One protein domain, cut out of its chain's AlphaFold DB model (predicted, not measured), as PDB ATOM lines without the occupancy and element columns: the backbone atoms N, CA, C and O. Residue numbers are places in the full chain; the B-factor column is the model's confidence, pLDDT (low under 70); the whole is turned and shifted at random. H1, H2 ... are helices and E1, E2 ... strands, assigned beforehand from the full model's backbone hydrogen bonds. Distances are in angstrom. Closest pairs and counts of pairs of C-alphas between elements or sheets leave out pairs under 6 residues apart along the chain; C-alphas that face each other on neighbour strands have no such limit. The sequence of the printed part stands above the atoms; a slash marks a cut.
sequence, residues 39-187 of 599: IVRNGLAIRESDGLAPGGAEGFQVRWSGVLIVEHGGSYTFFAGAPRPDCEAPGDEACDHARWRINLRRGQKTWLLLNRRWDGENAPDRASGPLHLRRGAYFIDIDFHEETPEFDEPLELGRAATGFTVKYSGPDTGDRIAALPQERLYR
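Overview. This is residues 39 to 187 of the 599 residues of an uncharacterized protein of Massilia sp. Se16.2.3 (UniProt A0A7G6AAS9). Two sheets, E3 E8 E5 E6 and E7 E4 E9, lie face to face as a sandwich with their strands nearly aligned, and beyond one end of it a small outlying part holds the hairpin E1 and E2 and the short helix H1. The printed part has 149 residues, with one named helix and nine named strands in the order E1 E2 E3 E4 E5 E6 E7 E8 H1 E9; the three sheets, of four, three and two strands, are antiparallel. The class is mostly strand, though under half of the residues are in named elements. The whole is elongated, spanning 55 by 30 by 27 A, and only just compact, close to loose, with a radius of gyration of the C-alphas of 17.5 A.

Along the chain. E1, residues 39 to 41, begins with C-alpha 39 at (8.865, -50.226, -29.725), and E2 is residues 44 to 47. E3, residues 60 to 70, is 30.5 A long. E4, residues 74 to 81, measures 23.7 A, E5, residues 99 to 106, 24.2 A, and E6, residues 109 to 116, 21.2 A. E7 is residues 131 to 133. E8, residues 136 to 146, measures 32.2 A and begins with C-alpha 136 at (-28.277, -27.701, -3.546). H1 is residues 154 to 157. E9, residues 165 to 169, is 13.5 A long and ends with C-alpha 169 at (-15.723, -36.422, 2.359).

Arrangement. In the strongly twisted sheet E3 E8 E5 E6, these backbone atoms are within hydrogen-bond range across the neighbour strands: N 62 and O 144 of E3 and E8 at 2.8 A, N 101 and O 143 of E5 and E8 at 2.9 A, and N 111 and O 104 of the hairpin E5 and E6 at 2.7 A. In the other sheet, E4 pairs with E7 over residues 74 to 76, with N 76 and O 131 2.8 A apart, and with E9 over residues 77 to 81, with N 79 and O 167 2.8 A apart. Between the two sheets of the sandwich, the closest C-alphas of E4 and E6 are those of Phe 78 and Leu 113, 7.2 A apart. In the hairpin E1 and E2, N 39 and O 46 are 2.7 A apart. H1 is on neither sheet of the sandwich; it is too short for an O i to N i+4 pair, and its one O i to N i+3 pair is within range.

Size, cuts and confidence. The C-alphas of Ser 49 and Arg 135 are the two farthest apart, 55.8 A. The printed part has no cut. The long links are E2 to E3, E4 to E5 and E6 to E7. The mean pLDDT of the printed part is 80.7; 26 residues are under 70, among them residues 154 to 163.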
ATOM      1  N   ILE A  39       9.411 -50.231 -28.365       73.88
ATOM      2  CA  ILE A  39       8.865 -50.226 -29.725       73.88
ATOM      3  C   ILE A  39       7.379 -49.884 -29.651       73.88
ATOM      4  O   ILE A  39       6.627 -50.514 -28.908       73.88
ATOM      5  N   VAL A  40       6.921 -48.939 -30.470       72.50
ATOM      6  CA  VAL A  40       5.491 -48.622 -30.589       72.50
ATOM      7  C   VAL A  40       4.841 -49.519 -31.647       72.50
ATOM      8  O   VAL A  40       5.255 -49.529 -32.806       72.50
ATOM      9  N   ARG A  41       3.806 -50.281 -31.271       68.25
ATOM     10  CA  ARG A  41       2.975 -51.081 -32.191       68.25
ATOM     11  C   ARG A  41       1.498 -50.878 -31.890       68.25
ATOM     12  O   ARG A  41       1.067 -51.089 -30.761       68.25
ATOM     13  N   ASN A  42       0.708 -50.528 -32.908       65.25
ATOM     14  CA  ASN A  42      -0.739 -50.295 -32.777       65.25
ATOM     15  C   ASN A  42      -1.084 -49.282 -31.658       65.25
ATOM     16  O   ASN A  42      -2.062 -49.462 -30.935       65.25
ATOM     17  N   GLY A  43      -0.236 -48.260 -31.475       64.94
ATOM     18  CA  GLY A  43      -0.358 -47.244 -30.420       64.94
ATOM     19  C   GLY A  43      -0.059 -47.720 -28.987       64.94
ATOM     20  O   GLY A  43      -0.277 -46.968 -28.037       64.94
ATOM     21  N   LEU A  44       0.456 -48.943 -28.812       69.94
ATOM     22  CA  LEU A  44       0.996 -49.448 -27.547       69.94
ATOM     23  C   LEU A  44       2.521 -49.391 -27.568       69.94
ATOM     24  O   LEU A  44       3.137 -49.786 -28.558       69.94
ATOM     25  N   ALA A  45       3.124 -48.963 -26.465       72.12
ATOM     26  CA  ALA A  45       4.552 -49.125 -26.250       72.12
ATOM     27  C   ALA A  45       4.831 -50.547 -25.754       72.12
ATOM     28  O   ALA A  45       4.115 -51.067 -24.896       72.12
ATOM     29  N   ILE A  46       5.860 -51.180 -26.311       74.25
ATOM     30  CA  ILE A  46       6.324 -52.530 -25.983       74.25
ATOM     31  C   ILE A  46       7.800 -52.428 -25.632       74.25
ATOM     32  O   ILE A  46       8.604 -52.027 -26.464       74.25
ATOM     33  N   ARG A  47       8.172 -52.808 -24.416       77.31
ATOM     34  CA  ARG A  47       9.562 -52.806 -23.971       77.31
ATOM     35  C   ARG A  47      10.403 -53.770 -24.804       77.31
ATOM     36  O   ARG A  47      10.024 -54.925 -24.984       77.31
ATOM     37  N   GLU A  48      11.560 -53.310 -25.270       75.88
ATOM     38  CA  GLU A  48      12.428 -54.108 -26.147       75.88
ATOM     39  C   GLU A  48      13.040 -55.333 -25.459       75.88
ATOM     40  O   GLU A  48      13.232 -56.363 -26.099       75.88
ATOM     41  N   SER A  49      13.329 -55.247 -24.157       77.25
ATOM     42  CA  SER A  49      14.074 -56.288 -23.438       77.25
ATOM     43  C   SER A  49      13.284 -57.575 -23.180       77.25
ATOM     44  O   SER A  49      13.876 -58.651 -23.157       77.25
ATOM     45  N   ASP A  50      11.969 -57.490 -22.971       75.81
ATOM     46  CA  ASP A  50      11.132 -58.641 -22.600       75.81
ATOM     47  C   ASP A  50       9.734 -58.647 -23.230       75.81
ATOM     48  O   ASP A  50       8.918 -59.524 -22.936       75.81
ATOM     49  N   GLY A  51       9.438 -57.683 -24.106       70.25
ATOM     50  CA  GLY A  51       8.162 -57.605 -24.805       70.25
ATOM     51  C   GLY A  51       6.972 -57.234 -23.917       70.25
ATOM     52  O   GLY A  51       5.831 -57.331 -24.372       70.25
ATOM     53  N   LEU A  52       7.188 -56.818 -22.661       73.06
ATOM     54  CA  LEU A  52       6.099 -56.333 -21.815       73.06
ATOM     55  C   LEU A  52       5.595 -54.981 -22.326       73.06
ATOM     56  O   LEU A  52       6.383 -54.110 -22.675       73.06
ATOM     57  N   ALA A  53       4.276 -54.787 -22.343       68.75
ATOM     58  CA  ALA A  53       3.684 -53.500 -22.693       68.75
ATOM     59  C   ALA A  53       3.653 -52.577 -21.457       68.75
ATOM     60  O   ALA A  53       2.880 -52.845 -20.537       68.75
ATOM     61  N   PRO A  54       4.476 -51.515 -21.373       63.66
ATOM     62  CA  PRO A  54       4.364 -50.517 -20.308       63.66
ATOM     63  C   PRO A  54       3.033 -49.748 -20.341       63.66
ATOM     64  O   PRO A  54       2.542 -49.353 -19.286       63.66
ATOM     65  N   GLY A  55       2.407 -49.588 -21.515       68.50
ATOM     66  CA  GLY A  55       1.112 -48.918 -21.660       68.50
ATOM     67  C   GLY A  55       0.877 -48.332 -23.054       68.50
ATOM     68  O   GLY A  55       1.481 -48.767 -24.037       68.50
ATOM     69  N   GLY A  56      -0.023 -47.351 -23.142       68.00
ATOM     70  CA  GLY A  56      -0.241 -46.545 -24.344       68.00
ATOM     71  C   GLY A  56       0.938 -45.613 -24.633       68.00
ATOM     72  O   GLY A  56       1.602 -45.147 -23.712       68.00
ATOM     73  N   ALA A  57       1.196 -45.355 -25.916       67.38
ATOM     74  CA  ALA A  57       2.292 -44.498 -26.382       67.38
ATOM     75  C   ALA A  57       1.868 -43.036 -26.657       67.38
ATOM     76  O   ALA A  57       2.658 -42.256 -27.180       67.38
ATOM     77  N   GLU A  58       0.622 -42.666 -26.345       69.25
ATOM     78  CA  GLU A  58       0.047 -41.337 -26.595       69.25
ATOM     79  C   GLU A  58      -0.521 -40.766 -25.288       69.25
ATOM     80  O   GLU A  58      -1.218 -41.475 -24.556       69.25
ATOM     81  N   GLY A  59      -0.238 -39.492 -25.004       71.25
ATOM     82  CA  GLY A  59      -0.908 -38.746 -23.938       71.25
ATOM     83  C   GLY A  59      -2.355 -38.409 -24.308       71.25
ATOM     84  O   GLY A  59      -2.752 -38.455 -25.473       71.25
ATOM     85  N   PHE A  60      -3.178 -38.043 -23.330       71.69
ATOM     86  CA  PHE A  60      -4.563 -37.663 -23.604       71.69
ATOM     87  C   PHE A  60      -5.086 -36.607 -22.637       71.69
ATOM     88  O   PHE A  60      -4.675 -36.498 -21.484       71.69
ATOM     89  N   GLN A  61      -6.065 -35.840 -23.115       75.06
ATOM     90  CA  GLN A  61      -6.781 -34.863 -22.310       75.06
ATOM     91  C   GLN A  61      -8.237 -35.286 -22.139       75.06
ATOM     92  O   GLN A  61      -8.937 -35.575 -23.113       75.06
ATOM     93  N   VAL A  62      -8.724 -35.257 -20.899       74.56
ATOM     94  CA  VAL A  62     -10.133 -35.487 -20.578       74.56
ATOM     95  C   VAL A  62     -10.677 -34.308 -19.796       74.56
ATOM     96  O   VAL A  62     -10.066 -33.829 -18.847       74.56
ATOM     97  N   ARG A  63     -11.876 -33.871 -20.176       79.06
ATOM     98  CA  ARG A  63     -12.678 -32.958 -19.372       79.06
ATOM     99  C   ARG A  63     -13.979 -33.635 -18.973       79.06
ATOM    100  O   ARG A  63     -14.790 -33.979 -19.837       79.06
ATOM    101  N   TRP A  64     -14.203 -33.776 -17.673       80.00
ATOM    102  CA  TRP A  64     -15.504 -34.148 -17.123       80.00
ATOM    103  C   TRP A  64     -16.232 -32.899 -16.644       80.00
ATOM    104  O   TRP A  64     -15.661 -32.049 -15.969       80.00
ATOM    105  N   SER A  65     -17.515 -32.803 -16.978       79.25
ATOM    106  CA  SER A  65     -18.394 -31.761 -16.460       79.25
ATOM    107  C   SER A  65     -19.714 -32.362 -15.997       79.25
ATOM    108  O   SER A  65     -20.261 -33.288 -16.609       79.25
ATOM    109  N   GLY A  66     -20.232 -31.851 -14.885       81.12
ATOM    110  CA  GLY A  66     -21.455 -32.360 -14.286       81.12
ATOM    111  C   GLY A  66     -22.026 -31.449 -13.211       81.12
ATOM    112  O   GLY A  66     -21.511 -30.372 -12.926       81.12
ATOM    113  N   VAL A  67     -23.130 -31.899 -12.623       85.06
ATOM    114  CA  VAL A  67     -23.810 -31.249 -11.507       85.06
ATOM    115  C   VAL A  67     -23.777 -32.196 -10.319       85.06
ATOM    116  O   VAL A  67     -24.427 -33.241 -10.352       85.06
ATOM    117  N   LEU A  68     -23.026 -31.821  -9.290       87.44
ATOM    118  CA  LEU A  68     -22.982 -32.479  -7.995       87.44
ATOM    119  C   LEU A  68     -24.161 -32.010  -7.134       87.44
ATOM    120  O   LEU A  68     -24.350 -30.807  -6.924       87.44
ATOM    121  N   ILE A  69     -24.957 -32.952  -6.633       88.12
ATOM    122  CA  ILE A  69     -26.036 -32.668  -5.683       88.12
ATOM    123  C   ILE A  69     -25.519 -32.845  -4.258       88.12
ATOM    124  O   ILE A  69     -25.102 -33.936  -3.882       88.12
ATOM    125  N   VAL A  70     -25.586 -31.764  -3.482       90.12
ATOM    126  CA  VAL A  70     -25.311 -31.742  -2.043       90.12
ATOM    127  C   VAL A  70     -26.640 -31.839  -1.299       90.12
ATOM    128  O   VAL A  70     -27.482 -30.936  -1.418       90.12
ATOM    129  N   GLU A  71     -26.855 -32.932  -0.569       89.19
ATOM    130  CA  GLU A  71     -28.127 -33.223   0.108       89.19
ATOM    131  C   GLU A  71     -28.183 -32.579   1.495       89.19
ATOM    132  O   GLU A  71     -29.189 -31.955   1.847       89.19
ATOM    133  N   HIS A  72     -27.078 -32.642   2.234       91.81
ATOM    134  CA  HIS A  72     -26.928 -32.085   3.572       91.81
ATOM    135  C   HIS A  72     -25.924 -30.929   3.547       91.81
ATOM    136  O   HIS A  72     -24.899 -30.974   2.884       91.81
ATOM    137  N   GLY A  73     -26.231 -29.826   4.232       92.81
ATOM    138  CA  GLY A  73     -25.272 -28.722   4.342       92.81
ATOM    139  C   GLY A  73     -24.156 -29.061   5.331       92.81
ATOM    140  O   GLY A  73     -24.436 -29.649   6.371       92.81
ATOM    141  N   GLY A  74     -22.920 -28.650   5.050       94.19
ATOM    142  CA  GLY A  74     -21.800 -28.831   5.974       94.19
ATOM    143  C   GLY A  74     -20.438 -28.617   5.328       94.19
ATOM    144  O   GLY A  74     -20.335 -27.983   4.280       94.19
ATOM    145  N   SER A  75     -19.389 -29.101   5.989       95.06
ATOM    146  CA  SER A  75     -18.009 -29.001   5.509       95.06
ATOM    147  C   SER A  75     -17.673 -30.167   4.583       95.06
ATOM    148  O   SER A  75     -17.895 -31.315   4.949       95.06
ATOM    149  N   TYR A  76     -17.135 -29.868   3.404       94.38
ATOM    150  CA  TYR A  76     -16.749 -30.847   2.391       94.38
ATOM    151  C   TYR A  76     -15.271 -30.709   2.052       94.38
ATOM    152  O   TYR A  76     -14.783 -29.597   1.857       94.38
ATOM    153  N   THR A  77     -14.585 -31.836   1.911       94.88
ATOM    154  CA  THR A  77     -13.191 -31.893   1.459       94.88
ATOM    155  C   THR A  77     -13.117 -32.737   0.199       94.88
ATOM    156  O   THR A  77     -13.715 -33.810   0.149       94.88
ATOM    157  N   PHE A  78     -12.408 -32.259  -0.822       93.19
ATOM    158  CA  PHE A  78     -12.239 -32.942  -2.102       93.19
ATOM    159  C   PHE A  78     -10.810 -33.447  -2.253       93.19
ATOM    160  O   PHE A  78      -9.865 -32.771  -1.852       93.19
ATOM    161  N   PHE A  79     -10.661 -34.617  -2.866       92.19
ATOM    162  CA  PHE A  79      -9.383 -35.283  -3.074       92.19
ATOM    163  C   PHE A  79      -9.262 -35.755  -4.522       92.19
ATOM    164  O   PHE A  79     -10.256 -36.210  -5.091       92.19
ATOM    165  N   ALA A  80      -8.064 -35.711  -5.100       89.19
ATOM    166  CA  ALA A  80      -7.807 -36.233  -6.443       89.19
ATOM    167  C   ALA A  80      -6.458 -36.953  -6.542       89.19
ATOM    168  O   ALA A  80      -5.495 -36.555  -5.889       89.19
ATOM    169  N   GLY A  81      -6.401 -38.009  -7.356       86.12
ATOM    170  CA  GLY A  81      -5.183 -38.788  -7.595       86.12
ATOM    171  C   GLY A  81      -5.475 -40.212  -8.068       86.12
ATOM    172  O   GLY A  81      -6.553 -40.486  -8.605       86.12
ATOM    173  N   ALA A  82      -4.532 -41.124  -7.832       81.25
ATOM    174  CA  ALA A  82      -4.649 -42.521  -8.237       81.25
ATOM    175  C   ALA A  82      -5.754 -43.254  -7.438       81.25
ATOM    176  O   ALA A  82      -5.840 -43.087  -6.214       81.25
ATOM    177  N   PRO A  83      -6.595 -44.092  -8.076       78.81
ATOM    178  CA  PRO A  83      -7.638 -44.859  -7.414       78.81
ATOM    179  C   PRO A  83      -7.111 -45.719  -6.264       78.81
ATOM    180  O   PRO A  83      -6.258 -46.585  -6.437       78.81
ATOM    181  N   ARG A  84      -7.688 -45.504  -5.081       80.31
ATOM    182  CA  ARG A  84      -7.539 -46.344  -3.883       80.31
ATOM    183  C   ARG A  84      -8.916 -46.785  -3.380       80.31
ATOM    184  O   ARG A  84      -9.902 -46.160  -3.787       80.31
ATOM    185  N   PRO A  85      -9.023 -47.809  -2.515       82.12
ATOM    186  CA  PRO A  85     -10.290 -48.212  -1.902       82.12
ATOM    187  C   PRO A  85     -11.032 -47.051  -1.225       82.12
ATOM    188  O   PRO A  85     -10.442 -46.020  -0.892       82.12
ATOM    189  N   ASP A  86     -12.343 -47.189  -1.040       78.62
ATOM    190  CA  ASP A  86     -13.119 -46.210  -0.274       78.62
ATOM    191  C   ASP A  86     -12.570 -46.060   1.152       78.62
ATOM    192  O   ASP A  86     -11.953 -46.967   1.702       78.62
ATOM    193  N   CYS A  87     -12.807 -44.896   1.750       85.19
ATOM    194  CA  CYS A  87     -12.252 -44.423   3.021       85.19
ATOM    195  C   CYS A  87     -10.754 -44.068   3.002       85.19
ATOM    196  O   CYS A  87     -10.275 -43.482   3.969       85.19
ATOM    197  N   GLU A  88     -10.039 -44.315   1.902       87.19
ATOM    198  CA  GLU A  88      -8.654 -43.871   1.717       87.19
ATOM    199  C   GLU A  88      -8.555 -42.687   0.749       87.19
ATOM    200  O   GLU A  88      -9.254 -42.625  -0.274       87.19
ATOM    201  N   ALA A  89      -7.642 -41.760   1.045       86.69
ATOM    202  CA  ALA A  89      -7.264 -40.713   0.104       86.69
ATOM    203  C   ALA A  89      -6.667 -41.335  -1.178       86.69
ATOM    204  O   ALA A  89      -6.045 -42.397  -1.107       86.69
ATOM    205  N   PRO A  90      -6.866 -40.721  -2.357       85.62
ATOM    206  CA  PRO A  90      -6.207 -41.146  -3.590       85.62
ATOM    207  C   PRO A  90      -4.679 -41.198  -3.442       85.62
ATOM    208  O   PRO A  90      -4.105 -40.446  -2.660       85.62
ATOM    209  N   GLY A  91      -4.036 -42.108  -4.175       80.31
ATOM    210  CA  GLY A  91      -2.587 -42.307  -4.134       80.31
ATOM    211  C   GLY A  91      -1.807 -41.323  -5.007       80.31
ATOM    212  O   GLY A  91      -2.354 -40.735  -5.942       80.31
ATOM    213  N   ASP A  92      -0.510 -41.215  -4.722       69.50
ATOM    214  CA  ASP A  92       0.368 -40.195  -5.304       69.50
ATOM    215  C   ASP A  92       1.234 -40.719  -6.457       69.50
ATOM    216  O   ASP A  92       1.322 -40.089  -7.506       69.50
ATOM    217  N   GLU A  93       1.816 -41.903  -6.274       66.81
ATOM    218  CA  GLU A  93       2.907 -42.448  -7.099       66.81
ATOM    219  C   GLU A  93       2.498 -42.738  -8.549       66.81
ATOM    220  O   GLU A  93       3.290 -42.594  -9.472       66.81
ATOM    221  N   ALA A  94       1.242 -43.130  -8.767       64.88
ATOM    222  CA  ALA A  94       0.791 -43.632 -10.061       64.88
ATOM    223  C   ALA A  94       0.347 -42.528 -11.042       64.88
ATOM    224  O   ALA A  94       0.127 -42.807 -12.214       64.88
ATOM    225  N   CYS A  95       0.205 -41.281 -10.574       68.19
ATOM    226  CA  CYS A  95      -0.250 -40.143 -11.382       68.19
ATOM    227  C   CYS A  95       0.735 -38.968 -11.330       68.19
ATOM    228  O   CYS A  95       0.331 -37.814 -11.489       68.19
ATOM    229  N   ASP A  96       2.016 -39.227 -11.057       71.81
ATOM    230  CA  ASP A  96       2.961 -38.155 -10.746       71.81
ATOM    231  C   ASP A  96       3.240 -37.216 -11.929       71.81
ATOM    232  O   ASP A  96       3.469 -36.022 -11.720       71.81
ATOM    233  N   HIS A  97       3.121 -37.740 -13.152       72.88
ATOM    234  CA  HIS A  97       3.301 -37.039 -14.429       72.88
ATOM    235  C   HIS A  97       2.014 -36.380 -14.960       72.88
ATOM    236  O   HIS A  97       2.053 -35.641 -15.938       72.88
ATOM    237  N   ALA A  98       0.863 -36.616 -14.322       78.56
ATOM    238  CA  ALA A  98      -0.411 -36.073 -14.776       78.56
ATOM    239  C   ALA A  98      -0.670 -34.661 -14.225       78.56
ATOM    240  O   ALA A  98      -0.264 -34.304 -13.114       78.56
ATOM    241  N   ARG A  99      -1.410 -33.864 -15.000       86.38
ATOM    242  CA  ARG A  99      -1.904 -32.538 -14.607       86.38
ATOM    243  C   ARG A  99      -3.407 -32.605 -14.407       86.38
ATOM    244  O   ARG A  99      -4.113 -33.241 -15.192       86.38
ATOM    245  N   TRP A 100      -3.920 -31.916 -13.393       87.50
ATOM    246  CA  TRP A 100      -5.364 -31.828 -13.195       87.50
ATOM    247  C   TRP A 100      -5.808 -30.529 -12.550       87.50
ATOM    248  O   TRP A 100      -5.092 -29.906 -11.768       87.50
ATOM    249  N   ARG A 101      -7.051 -30.160 -12.845       90.94
ATOM    250  CA  ARG A 101      -7.715 -28.989 -12.285       90.94
ATOM    251  C   ARG A 101      -9.165 -29.307 -11.972       90.94
ATOM    252  O   ARG A 101      -9.882 -29.827 -12.823       90.94
ATOM    253  N   ILE A 102      -9.606 -28.974 -10.762       91.19
ATOM    254  CA  ILE A 102     -10.972 -29.234 -10.303       91.19
ATOM    255  C   ILE A 102     -11.603 -27.932  -9.841       91.19
ATOM    256  O   ILE A 102     -11.142 -27.300  -8.892       91.19
ATOM    257  N   ASN A 103     -12.699 -27.567 -10.497       91.81
ATOM    258  CA  ASN A 103     -13.479 -26.380 -10.198       91.81
ATOM    259  C   ASN A 103     -14.878 -26.768  -9.731       91.81
ATOM    260  O   ASN A 103     -15.515 -27.652 -10.305       91.81
ATOM    261  N   LEU A 104     -15.378 -26.055  -8.727       92.06
ATOM    262  CA  LEU A 104     -16.752 -26.145  -8.255       92.06
ATOM    263  C   LEU A 104     -17.426 -24.782  -8.410       92.06
ATOM    264  O   LEU A 104     -16.844 -23.761  -8.066       92.06
ATOM    265  N   ARG A 105     -18.667 -24.732  -8.889       90.38
ATOM    266  CA  ARG A 105     -19.393 -23.477  -9.121       90.38
ATOM    267  C   ARG A 105     -20.836 -23.554  -8.645       90.38
ATOM    268  O   ARG A 105     -21.520 -24.560  -8.817       90.38
ATOM    269  N   ARG A 106     -21.338 -22.456  -8.081       86.44
ATOM    270  CA  ARG A 106     -22.756 -22.259  -7.750       86.44
ATOM    271  C   ARG A 106     -23.159 -20.809  -7.998       86.44
ATOM    272  O   ARG A 106     -22.781 -19.911  -7.247       86.44
ATOM    273  N   GLY A 107     -23.998 -20.589  -9.010       80.50
ATOM    274  CA  GLY A 107     -24.356 -19.238  -9.449       80.50
ATOM    275  C   GLY A 107     -23.111 -18.491  -9.933       80.50
ATOM    276  O   GLY A 107     -22.341 -19.046 -10.707       80.50
ATOM    277  N   GLN A 108     -22.896 -17.275  -9.424       79.00
ATOM    278  CA  GLN A 108     -21.716 -16.450  -9.726       79.00
ATOM    279  C   GLN A 108     -20.466 -16.815  -8.903       79.00
ATOM    280  O   GLN A 108     -19.412 -16.222  -9.102       79.00
ATOM    281  N   LYS A 109     -20.567 -17.744  -7.940       86.38
ATOM    282  CA  LYS A 109     -19.421 -18.163  -7.119       86.38
ATOM    283  C   LYS A 109     -18.740 -19.372  -7.742       86.38
ATOM    284  O   LYS A 109     -19.399 -20.395  -7.931       86.38
ATOM    285  N   THR A 110     -17.438 -19.261  -7.963       89.06
ATOM    286  CA  THR A 110     -16.569 -20.344  -8.432       89.06
ATOM    287  C   THR A 110     -15.460 -20.560  -7.410       89.06
ATOM    288  O   THR A 110     -14.931 -19.600  -6.856       89.06
ATOM    289  N   TRP A 111     -15.141 -21.819  -7.147       92.06
ATOM    290  CA  TRP A 111     -14.084 -22.265  -6.253       92.06
ATOM    291  C   TRP A 111     -13.139 -23.166  -7.042       92.06
ATOM    292  O   TRP A 111     -13.558 -24.221  -7.523       92.06
ATOM    293  N   LEU A 112     -11.876 -22.763  -7.154       92.06
ATOM    294  CA  LEU A 112     -10.803 -23.642  -7.601       92.06
ATOM    295  C   LEU A 112     -10.433 -24.550  -6.423       92.06
ATOM    296  O   LEU A 112      -9.863 -24.094  -5.435       92.06
ATOM    297  N   LEU A 113     -10.849 -25.815  -6.486       92.19
ATOM    298  CA  LEU A 113     -10.675 -26.765  -5.386       92.19
ATOM    299  C   LEU A 113      -9.266 -27.342  -5.366       92.19
ATOM    300  O   LEU A 113      -8.658 -27.419  -4.301       92.19
ATOM    301  N   LEU A 114      -8.800 -27.781  -6.537       92.19
ATOM    302  CA  LEU A 114      -7.516 -28.442  -6.725       92.19
ATOM    303  C   LEU A 114      -6.878 -27.968  -8.031       92.19
ATOM    304  O   LEU A 114      -7.567 -27.876  -9.052       92.19
ATOM    305  N   ASN A 115      -5.577 -27.699  -8.004       90.88
ATOM    306  CA  ASN A 115      -4.788 -27.364  -9.184       90.88
ATOM    307  C   ASN A 115      -3.399 -27.989  -9.053       90.88
ATOM    308  O   ASN A 115      -2.586 -27.475  -8.301       90.88
ATOM    309  N   ARG A 116      -3.131 -29.067  -9.798       87.06
ATOM    310  CA  ARG A 116      -1.815 -29.703  -9.847       87.06
ATOM    311  C   ARG A 116      -1.188 -29.491 -11.216       87.06
ATOM    312  O   ARG A 116      -1.696 -30.008 -12.215       87.06
ATOM    313  N   ARG A 117      -0.041 -28.801 -11.236       81.50
ATOM    314  CA  ARG A 117       0.797 -28.580 -12.433       81.50
ATOM    315  C   ARG A 117       0.039 -27.958 -13.625       81.50
ATOM    316  O   ARG A 117       0.439 -28.154 -14.770       81.50
ATOM    317  N   TRP A 118      -1.051 -27.225 -13.376       83.44
ATOM    318  CA  TRP A 118      -1.774 -26.453 -14.392       83.44
ATOM    319  C   TRP A 118      -1.490 -24.958 -14.224       83.44
ATOM    320  O   TRP A 118      -1.514 -24.440 -13.106       83.44
ATOM    321  N   ASP A 119      -1.290 -24.250 -15.334       77.19
ATOM    322  CA  ASP A 119      -1.053 -22.804 -15.317       77.19
ATOM    323  C   ASP A 119      -2.291 -22.056 -14.784       77.19
ATOM    324  O   ASP A 119      -3.414 -22.271 -15.259       77.19
ATOM    325  N   GLY A 120      -2.110 -21.171 -13.795       73.81
ATOM    326  CA  GLY A 120      -3.200 -20.371 -13.227       73.81
ATOM    327  C   GLY A 120      -3.042 -20.041 -11.742       73.81
ATOM    328  O   GLY A 120      -1.934 -19.983 -11.217       73.81
ATOM    329  N   GLU A 121      -4.172 -19.787 -11.073       74.75
ATOM    330  CA  GLU A 121      -4.227 -19.512  -9.632       74.75
ATOM    331  C   GLU A 121      -3.714 -20.698  -8.797       74.75
ATOM    332  O   GLU A 121      -3.981 -21.865  -9.103       74.75
ATOM    333  N   ASN A 122      -3.008 -20.382  -7.705       77.69
ATOM    334  CA  ASN A 122      -2.511 -21.372  -6.753       77.69
ATOM    335  C   ASN A 122      -3.680 -22.005  -5.985       77.69
ATOM    336  O   ASN A 122      -4.396 -21.320  -5.254       77.69
ATOM    337  N   ALA A 123      -3.827 -23.323  -6.101       85.19
ATOM    338  CA  ALA A 123      -4.710 -24.133  -5.270       85.19
ATOM    339  C   ALA A 123      -3.971 -25.407  -4.834       85.19
ATOM    340  O   ALA A 123      -2.942 -25.734  -5.420       85.19
ATOM    341  N   PRO A 124      -4.448 -26.121  -3.799       88.75
ATOM    342  CA  PRO A 124      -3.808 -27.354  -3.359       88.75
ATOM    343  C   PRO A 124      -3.758 -28.405  -4.475       88.75
ATOM    344  O   PRO A 124      -4.705 -28.545  -5.245       88.75
ATOM    345  N   ASP A 125      -2.692 -29.200  -4.520       85.12
ATOM    346  CA  ASP A 125      -2.538 -30.215  -5.568       85.12
ATOM    347  C   ASP A 125      -3.497 -31.405  -5.382       85.12
ATOM    348  O   ASP A 125      -4.031 -31.947  -6.351       85.12
ATOM    349  N   ARG A 126      -3.695 -31.848  -4.131       84.00
ATOM    350  CA  ARG A 126      -4.232 -33.194  -3.827       84.00
ATOM    351  C   ARG A 126      -5.478 -33.215  -2.955       84.00
ATOM    352  O   ARG A 126      -6.367 -34.027  -3.198       84.00
ATOM    353  N   ALA A 127      -5.536 -32.351  -1.948       90.19
ATOM    354  CA  ALA A 127      -6.645 -32.266  -1.006       90.19
ATOM    355  C   ALA A 127      -7.054 -30.806  -0.826       90.19
ATOM    356  O   ALA A 127      -6.214 -29.956  -0.529       90.19
ATOM    357  N   SER A 128      -8.335 -30.509  -1.022       91.81
ATOM    358  CA  SER A 128      -8.843 -29.157  -0.830       91.81
ATOM    359  C   SER A 128      -8.850 -28.814   0.661       91.81
ATOM    360  O   SER A 128      -8.903 -29.694   1.519       91.81
ATOM    361  N   GLY A 129      -8.887 -27.525   0.997       88.38
ATOM    362  CA  GLY A 129      -9.330 -27.127   2.333       88.38
ATOM    363  C   GLY A 129     -10.803 -27.515   2.571       88.38
ATOM    364  O   GLY A 129     -11.536 -27.744   1.598       88.38
ATOM    365  N   PRO A 130     -11.259 -27.570   3.837       90.44
ATOM    366  CA  PRO A 130     -12.668 -27.765   4.157       90.44
ATOM    367  C   PRO A 130     -13.509 -26.620   3.582       90.44
ATOM    368  O   PRO A 130     -13.347 -25.455   3.950       90.44
ATOM    369  N   LEU A 131     -14.423 -26.948   2.672       92.69
ATOM    370  CA  LEU A 131     -15.317 -26.006   2.012       92.69
ATOM    371  C   LEU A 131     -16.742 -26.177   2.535       92.69
ATOM    372  O   LEU A 131     -17.349 -27.238   2.408       92.69
ATOM    373  N   HIS A 132     -17.315 -25.114   3.098       93.38
ATOM    374  CA  HIS A 132     -18.680 -25.165   3.611       93.38
ATOM    375  C   HIS A 132     -19.712 -25.052   2.476       93.38
ATOM    376  O   HIS A 132     -19.964 -23.966   1.944       93.38
ATOM    377  N   LEU A 133     -20.339 -26.174   2.122       93.19
ATOM    378  CA  LEU A 133     -21.367 -26.259   1.088       93.19
ATOM    379  C   LEU A 133     -22.761 -26.279   1.719       93.19
ATOM    380  O   LEU A 133     -23.056 -27.035   2.637       93.19
ATOM    381  N   ARG A 134     -23.670 -25.460   1.184       92.50
ATOM    382  CA  ARG A 134     -25.108 -25.540   1.494       92.50
ATOM    383  C   ARG A 134     -25.786 -26.575   0.602       92.50
ATOM    384  O   ARG A 134     -25.409 -26.675  -0.565       92.50
ATOM    385  N   ARG A 135     -26.881 -27.182   1.071       91.62
ATOM    386  CA  ARG A 135     -27.777 -28.021   0.252       91.62
ATOM    387  C   ARG A 135     -28.090 -27.375  -1.107       91.62
ATOM    388  O   ARG A 135     -28.396 -26.173  -1.180       91.62
ATOM    389  N   GLY A 136     -27.989 -28.153  -2.183       87.38
ATOM    390  CA  GLY A 136     -28.277 -27.701  -3.546       87.38
ATOM    391  C   GLY A 136     -27.390 -28.318  -4.628       87.38
ATOM    392  O   GLY A 136     -26.632 -29.247  -4.383       87.38
ATOM    393  N   ALA A 137     -27.513 -27.779  -5.840       87.06
ATOM    394  CA  ALA A 137     -26.759 -28.202  -7.014       87.06
ATOM    395  C   ALA A 137     -25.502 -27.338  -7.210       87.06
ATOM    396  O   ALA A 137     -25.594 -26.107  -7.187       87.06
ATOM    397  N   TYR A 138     -24.362 -27.988  -7.439       88.50
ATOM    398  CA  TYR A 138     -23.074 -27.369  -7.748       88.50
ATOM    399  C   TYR A 138     -22.550 -27.916  -9.070       88.50
ATOM    400  O   TYR A 138     -22.583 -29.119  -9.298       88.50
ATOM    401  N   PHE A 139     -22.066 -27.049  -9.945       87.38
ATOM    402  CA  PHE A 139     -21.401 -27.458 -11.175       87.38
ATOM    403  C   PHE A 139     -19.969 -27.855 -10.850       87.38
ATOM    404  O   PHE A 139     -19.287 -27.111 -10.151       87.38
ATOM    405  N   ILE A 140     -19.535 -29.011 -11.331       87.94
ATOM    406  CA  ILE A 140     -18.169 -29.496 -11.173       87.94
ATOM    407  C   ILE A 140     -17.545 -29.673 -12.554       87.94
ATOM    408  O   ILE A 140     -18.135 -30.315 -13.428       87.94
ATOM    409  N   ASP A 141     -16.368 -29.086 -12.737       88.19
ATOM    410  CA  ASP A 141     -15.527 -29.228 -13.920       88.19
ATOM    411  C   ASP A 141     -14.196 -29.840 -13.483       88.19
ATOM    412  O   ASP A 141     -13.565 -29.363 -12.540       88.19
ATOM    413  N   ILE A 142     -13.790 -30.911 -14.156       86.88
ATOM    414  CA  ILE A 142     -12.564 -31.655 -13.878       86.88
ATOM    415  C   ILE A 142     -11.805 -31.746 -15.194       86.88
ATOM    416  O   ILE A 142     -12.254 -32.428 -16.116       86.88
ATOM    417  N   ASP A 143     -10.678 -31.056 -15.275       87.12
ATOM    418  CA  ASP A 143      -9.734 -31.163 -16.382       87.12
ATOM    419  C   ASP A 143      -8.603 -32.104 -15.953       87.12
ATOM    420  O   ASP A 143      -8.042 -31.939 -14.872       87.12
ATOM    421  N   PHE A 144      -8.276 -33.086 -16.787       83.88
ATOM    422  CA  PHE A 144      -7.171 -34.022 -16.593       83.88
ATOM    423  C   PHE A 144      -6.365 -34.131 -17.879       83.88
ATOM    424  O   PHE A 144      -6.929 -34.188 -18.974       83.88
ATOM    425  N   HIS A 145      -5.047 -34.142 -17.740       81.12
ATOM    426  CA  HIS A 145      -4.106 -34.237 -18.841       81.12
ATOM    427  C   HIS A 145      -2.983 -35.196 -18.464       81.12
ATOM    428  O   HIS A 145      -2.248 -34.951 -17.505       81.12
ATOM    429  N   GLU A 146      -2.867 -36.273 -19.227       77.31
ATOM    430  CA  GLU A 146      -1.751 -37.209 -19.172       77.31
ATOM    431  C   GLU A 146      -0.778 -36.851 -20.297       77.31
ATOM    432  O   GLU A 146      -1.175 -36.772 -21.462       77.31
ATOM    433  N   GLU A 147       0.470 -36.557 -19.934       75.12
ATOM    434  CA  GLU A 147       1.523 -36.204 -20.889       75.12
ATOM    435  C   GLU A 147       1.944 -37.418 -21.723       75.12
ATOM    436  O   GLU A 147       1.794 -38.567 -21.305       75.12
ATOM    437  N   THR A 148       2.465 -37.162 -22.923       74.94
ATOM    438  CA  THR A 148       3.012 -38.222 -23.773       74.94
ATOM    439  C   THR A 148       4.267 -38.806 -23.115       74.94
ATOM    440  O   THR A 148       5.152 -38.027 -22.763       74.94
ATOM    441  N   PRO A 149       4.382 -40.138 -22.962       71.94
ATOM    442  CA  PRO A 149       5.581 -40.749 -22.390       71.94
ATOM    443  C   PRO A 149       6.797 -40.606 -23.322       71.94
ATOM    444  O   PRO A 149       6.657 -40.777 -24.535       71.94
ATOM    445  N   GLU A 150       7.981 -40.337 -22.764       69.81
ATOM    446  CA  GLU A 150       9.225 -40.116 -23.528       69.81
ATOM    447  C   GLU A 150      10.014 -41.428 -23.782       69.81
ATOM    448  O   GLU A 150      10.633 -41.574 -24.833       69.81
ATOM    449  N   PHE A 151       9.873 -42.451 -22.921       71.81
ATOM    450  CA  PHE A 151      10.513 -43.785 -23.029       71.81
ATOM    451  C   PHE A 151      12.046 -43.744 -23.212       71.81
ATOM    452  O   PHE A 151      12.638 -44.645 -23.826       71.81
ATOM    453  N   ASP A 152      12.689 -42.716 -22.665       69.12
ATOM    454  CA  ASP A 152      14.115 -42.442 -22.828       69.12
ATOM    455  C   ASP A 152      14.963 -43.032 -21.695       69.12
ATOM    456  O   ASP A 152      16.173 -43.221 -21.869       69.12
ATOM    457  N   GLU A 153      14.340 -43.405 -20.570       70.06
ATOM    458  CA  GLU A 153      15.014 -44.005 -19.417       70.06
ATOM    459  C   GLU A 153      14.451 -45.384 -19.009       70.06
ATOM    460  O   GLU A 153      13.246 -45.632 -19.088       70.06
ATOM    461  N   PRO A 154      15.284 -46.296 -18.462       61.28
ATOM    462  CA  PRO A 154      14.823 -47.593 -17.961       61.28
ATOM    463  C   PRO A 154      13.783 -47.518 -16.832       61.28
ATOM    464  O   PRO A 154      13.004 -48.456 -16.669       61.28
ATOM    465  N   LEU A 155      13.760 -46.433 -16.044       59.66
ATOM    466  CA  LEU A 155      12.745 -46.228 -15.002       59.66
ATOM    467  C   LEU A 155      11.355 -45.909 -15.579       59.66
ATOM    468  O   LEU A 155      10.352 -46.206 -14.933       59.66
ATOM    469  N   GLU A 156      11.277 -45.392 -16.807       60.28
ATOM    470  CA  GLU A 156      10.023 -45.050 -17.499       60.28
ATOM    471  C   GLU A 156       9.342 -46.275 -18.133       60.28
ATOM    472  O   GLU A 156       8.207 -46.216 -18.597       60.28
ATOM    473  N   LEU A 157      10.019 -47.427 -18.106       58.22
ATOM    474  CA  LEU A 157       9.541 -48.715 -18.610       58.22
ATOM    475  C   LEU A 157       8.661 -49.486 -17.607       58.22
ATOM    476  O   LEU A 157       8.390 -50.679 -17.799       58.22
ATOM    477  N   GLY A 158       8.265 -48.849 -16.504       60.88
ATOM    478  CA  GLY A 158       7.297 -49.395 -15.556       60.88
ATOM    479  C   GLY A 158       5.906 -49.549 -16.179       60.88
ATOM    480  O   GLY A 158       5.584 -48.947 -17.199       60.88
ATOM    481  N   ARG A 159       5.045 -50.369 -15.565       60.19
ATOM    482  CA  ARG A 159       3.631 -50.427 -15.968       60.19
ATOM    483  C   ARG A 159       2.962 -49.100 -15.614       60.19
ATOM    484  O   ARG A 159       2.822 -48.799 -14.431       60.19
ATOM    485  N   ALA A 160       2.517 -48.351 -16.617       59.47
ATOM    486  CA  ALA A 160       1.720 -47.152 -16.416       59.47
ATOM    487  C   ALA A 160       0.338 -47.532 -15.858       59.47
ATOM    488  O   ALA A 160      -0.335 -48.438 -16.366       59.47
ATOM    489  N   ALA A 161      -0.092 -46.838 -14.806       63.50
ATOM    490  CA  ALA A 161      -1.452 -46.916 -14.293       63.50
ATOM    491  C   ALA A 161      -2.207 -45.660 -14.738       63.50
ATOM    492  O   ALA A 161      -1.783 -44.550 -14.448       63.50
ATOM    493  N   THR A 162      -3.328 -45.832 -15.430       60.19
ATOM    494  CA  THR A 162      -4.118 -44.719 -15.991       60.19
ATOM    495  C   THR A 162      -5.307 -44.324 -15.125       60.19
ATOM    496  O   THR A 162      -6.099 -43.455 -15.490       60.19
ATOM    497  N   GLY A 163      -5.481 -44.966 -13.971       68.19
ATOM    498  CA  GLY A 163      -6.570 -44.646 -13.065       68.19
ATOM    499  C   GLY A 163      -6.448 -43.219 -12.527       68.19
ATOM    500  O   GLY A 163      -5.471 -42.893 -11.863       68.19
ATOM    501  N   PHE A 164      -7.485 -42.405 -12.715       78.69
ATOM    502  CA  PHE A 164      -7.670 -41.121 -12.035       78.69
ATOM    503  C   PHE A 164      -8.995 -41.159 -11.276       78.69
ATOM    504  O   PHE A 164      -9.987 -41.665 -11.790       78.69
ATOM    505  N   THR A 165      -9.043 -40.652 -10.047       82.56
ATOM    506  CA  THR A 165     -10.294 -40.558  -9.288       82.56
ATOM    507  C   THR A 165     -10.402 -39.233  -8.557       82.56
ATOM    508  O   THR A 165      -9.408 -38.684  -8.083       82.56
ATOM    509  N   VAL A 166     -11.637 -38.751  -8.424       86.94
ATOM    510  CA  VAL A 166     -11.976 -37.626  -7.557       86.94
ATOM    511  C   VAL A 166     -12.911 -38.134  -6.470       86.94
ATOM    512  O   VAL A 166     -13.988 -38.675  -6.747       86.94
ATOM    513  N   LYS A 167     -12.480 -37.963  -5.224       90.31
ATOM    514  CA  LYS A 167     -13.214 -38.346  -4.020       90.31
ATOM    515  C   LYS A 167     -13.626 -37.114  -3.232       90.31
ATOM    516  O   LYS A 167     -13.040 -36.044  -3.382       90.31
ATOM    517  N   TYR A 168     -14.615 -37.267  -2.364       90.94
ATOM    518  CA  TYR A 168     -14.941 -36.256  -1.367       90.94
ATOM    519  C   TYR A 168     -15.330 -36.892  -0.036       90.94
ATOM    520  O   TYR A 168     -15.736 -38.054   0.020       90.94
ATOM    521  N   SER A 169     -15.204 -36.112   1.030       92.81
ATOM    522  CA  SER A 169     -15.723 -36.422   2.359       92.81
ATOM    523  C   SER A 169     -16.618 -35.288   2.836       92.81
ATOM    524  O   SER A 169     -16.291 -34.116   2.636       92.81
ATOM    525  N   GLY A 170     -17.729 -35.626   3.479       92.00
ATOM    526  CA  GLY A 170     -18.596 -34.665   4.152       92.00
ATOM    527  C   GLY A 170     -19.882 -35.319   4.665       92.00
ATOM    528  O   GLY A 170     -20.010 -36.546   4.614       92.00
ATOM    529  N   PRO A 171     -20.880 -34.518   5.073       92.38
ATOM    530  CA  PRO A 171     -22.144 -35.008   5.625       92.38
ATOM    531  C   PRO A 171     -22.848 -36.058   4.759       92.38
ATOM    532  O   PRO A 171     -23.383 -37.040   5.266       92.38
ATOM    533  N   ASP A 172     -22.806 -35.885   3.437       88.81
ATOM    534  CA  ASP A 172     -23.461 -36.784   2.486       88.81
ATOM    535  C   ASP A 172     -22.828 -38.188   2.426       88.81
ATOM    536  O   ASP A 172     -23.481 -39.134   1.980       88.81
ATOM    537  N   THR A 173     -21.572 -38.345   2.853       87.75
ATOM    538  CA  THR A 173     -20.853 -39.632   2.916       87.75
ATOM    539  C   THR A 173     -20.641 -40.120   4.350       87.75
ATOM    540  O   THR A 173     -19.908 -41.086   4.566       87.75
ATOM    541  N   GLY A 174     -21.261 -39.465   5.341       87.69
ATOM    542  CA  GLY A 174     -20.990 -39.724   6.758       87.69
ATOM    543  C   GLY A 174     -19.525 -39.469   7.117       87.69
ATOM    544  O   GLY A 174     -18.919 -40.274   7.820       87.69
ATOM    545  N   ASP A 175     -18.944 -38.414   6.539       89.62
ATOM    546  CA  ASP A 175     -17.545 -37.989   6.684       89.62
ATOM    547  C   ASP A 175     -16.498 -39.014   6.214       89.62
ATOM    548  O   ASP A 175     -15.299 -38.849   6.435       89.62
ATOM    549  N   ARG A 176     -16.923 -40.050   5.483       91.50
ATOM    550  CA  ARG A 176     -16.019 -41.010   4.838       91.50
ATOM    551  C   ARG A 176     -15.544 -40.475   3.495       91.50
ATOM    552  O   ARG A 176     -16.312 -39.852   2.761       91.50
ATOM    553  N   ILE A 177     -14.293 -40.758   3.150       89.44
ATOM    554  CA  ILE A 177     -13.754 -40.452   1.822       89.44
ATOM    555  C   ILE A 177     -14.371 -41.436   0.826       89.44
ATOM    556  O   ILE A 177     -14.068 -42.624   0.870       89.44
ATOM    557  N   ALA A 178     -15.215 -40.960  -0.081       87.25
ATOM    558  CA  ALA A 178     -15.834 -41.795  -1.107       87.25
ATOM    559  C   ALA A 178     -15.585 -41.206  -2.494       87.25
ATOM    560  O   ALA A 178     -15.555 -39.982  -2.664       87.25
ATOM    561  N   ALA A 179     -15.421 -42.067  -3.499       85.69
ATOM    562  CA  ALA A 179     -15.454 -41.620  -4.888       85.69
ATOM    563  C   ALA A 179     -16.770 -40.891  -5.176       85.69
ATOM    564  O   ALA A 179     -17.821 -41.282  -4.669       85.69
ATOM    565  N   LEU A 180     -16.718 -39.822  -5.977       82.88
ATOM    566  CA  LEU A 180     -17.915 -39.080  -6.381       82.88
ATOM    567  C   LEU A 180     -18.952 -40.050  -6.982       82.88
ATOM    568  O   LEU A 180     -18.722 -40.588  -8.071       82.88
ATOM    569  N   PRO A 181     -20.083 -40.304  -6.294       74.12
ATOM    570  CA  PRO A 181     -20.969 -41.383  -6.673       74.12
ATOM    571  C   PRO A 181     -21.802 -40.952  -7.875       74.12
ATOM    572  O   PRO A 181     -22.261 -39.808  -7.978       74.12
ATOM    573  N   GLN A 182     -22.026 -41.891  -8.793       71.00
ATOM    574  CA  GLN A 182     -22.762 -41.632 -10.031       71.00
ATOM    575  C   GLN A 182     -24.187 -41.129  -9.762       71.00
ATOM    576  O   GLN A 182     -24.711 -40.313 -10.517       71.00
ATOM    577  N   GLU A 183     -24.801 -41.579  -8.669       70.06
ATOM    578  CA  GLU A 183     -26.137 -41.159  -8.241       70.06
ATOM    579  C   GLU A 183     -26.215 -39.682  -7.825       70.06
ATOM    580  O   GLU A 183     -27.297 -39.107  -7.870       70.06
ATOM    581  N   ARG A 184     -25.083 -39.036  -7.500       73.56
ATOM    582  CA  ARG A 184     -25.020 -37.603  -7.156       73.56
ATOM    583  C   ARG A 184     -24.439 -36.734  -8.266       73.56
ATOM    584  O   ARG A 184     -24.451 -35.511  -8.129       73.56
ATOM    585  N   LEU A 185     -23.971 -37.337  -9.362       77.06
ATOM    586  CA  LEU A 185     -23.371 -36.643 -10.499       77.06
ATOM    587  C   LEU A 185     -24.302 -36.668 -11.717       77.06
ATOM    588  O   LEU A 185     -24.406 -37.643 -12.469       77.06
ATOM    589  N   TYR A 186     -24.971 -35.546 -11.955       77.38
ATOM    590  CA  TYR A 186     -25.920 -35.402 -13.051       77.38
ATOM    591  C   TYR A 186     -25.317 -34.655 -14.235       77.38
ATOM    592  O   TYR A 186     -24.395 -33.858 -14.105       77.38
ATOM    593  N   ARG A 187     -25.875 -34.889 -15.424       76.25
ATOM    594  CA  ARG A 187     -25.559 -34.079 -16.599       76.25
ATOM    595  C   ARG A 187     -26.367 -32.794 -16.534       76.25
ATOM    596  O   ARG A 187     -27.574 -32.855 -16.303       76.25
TER     597      ARG A 187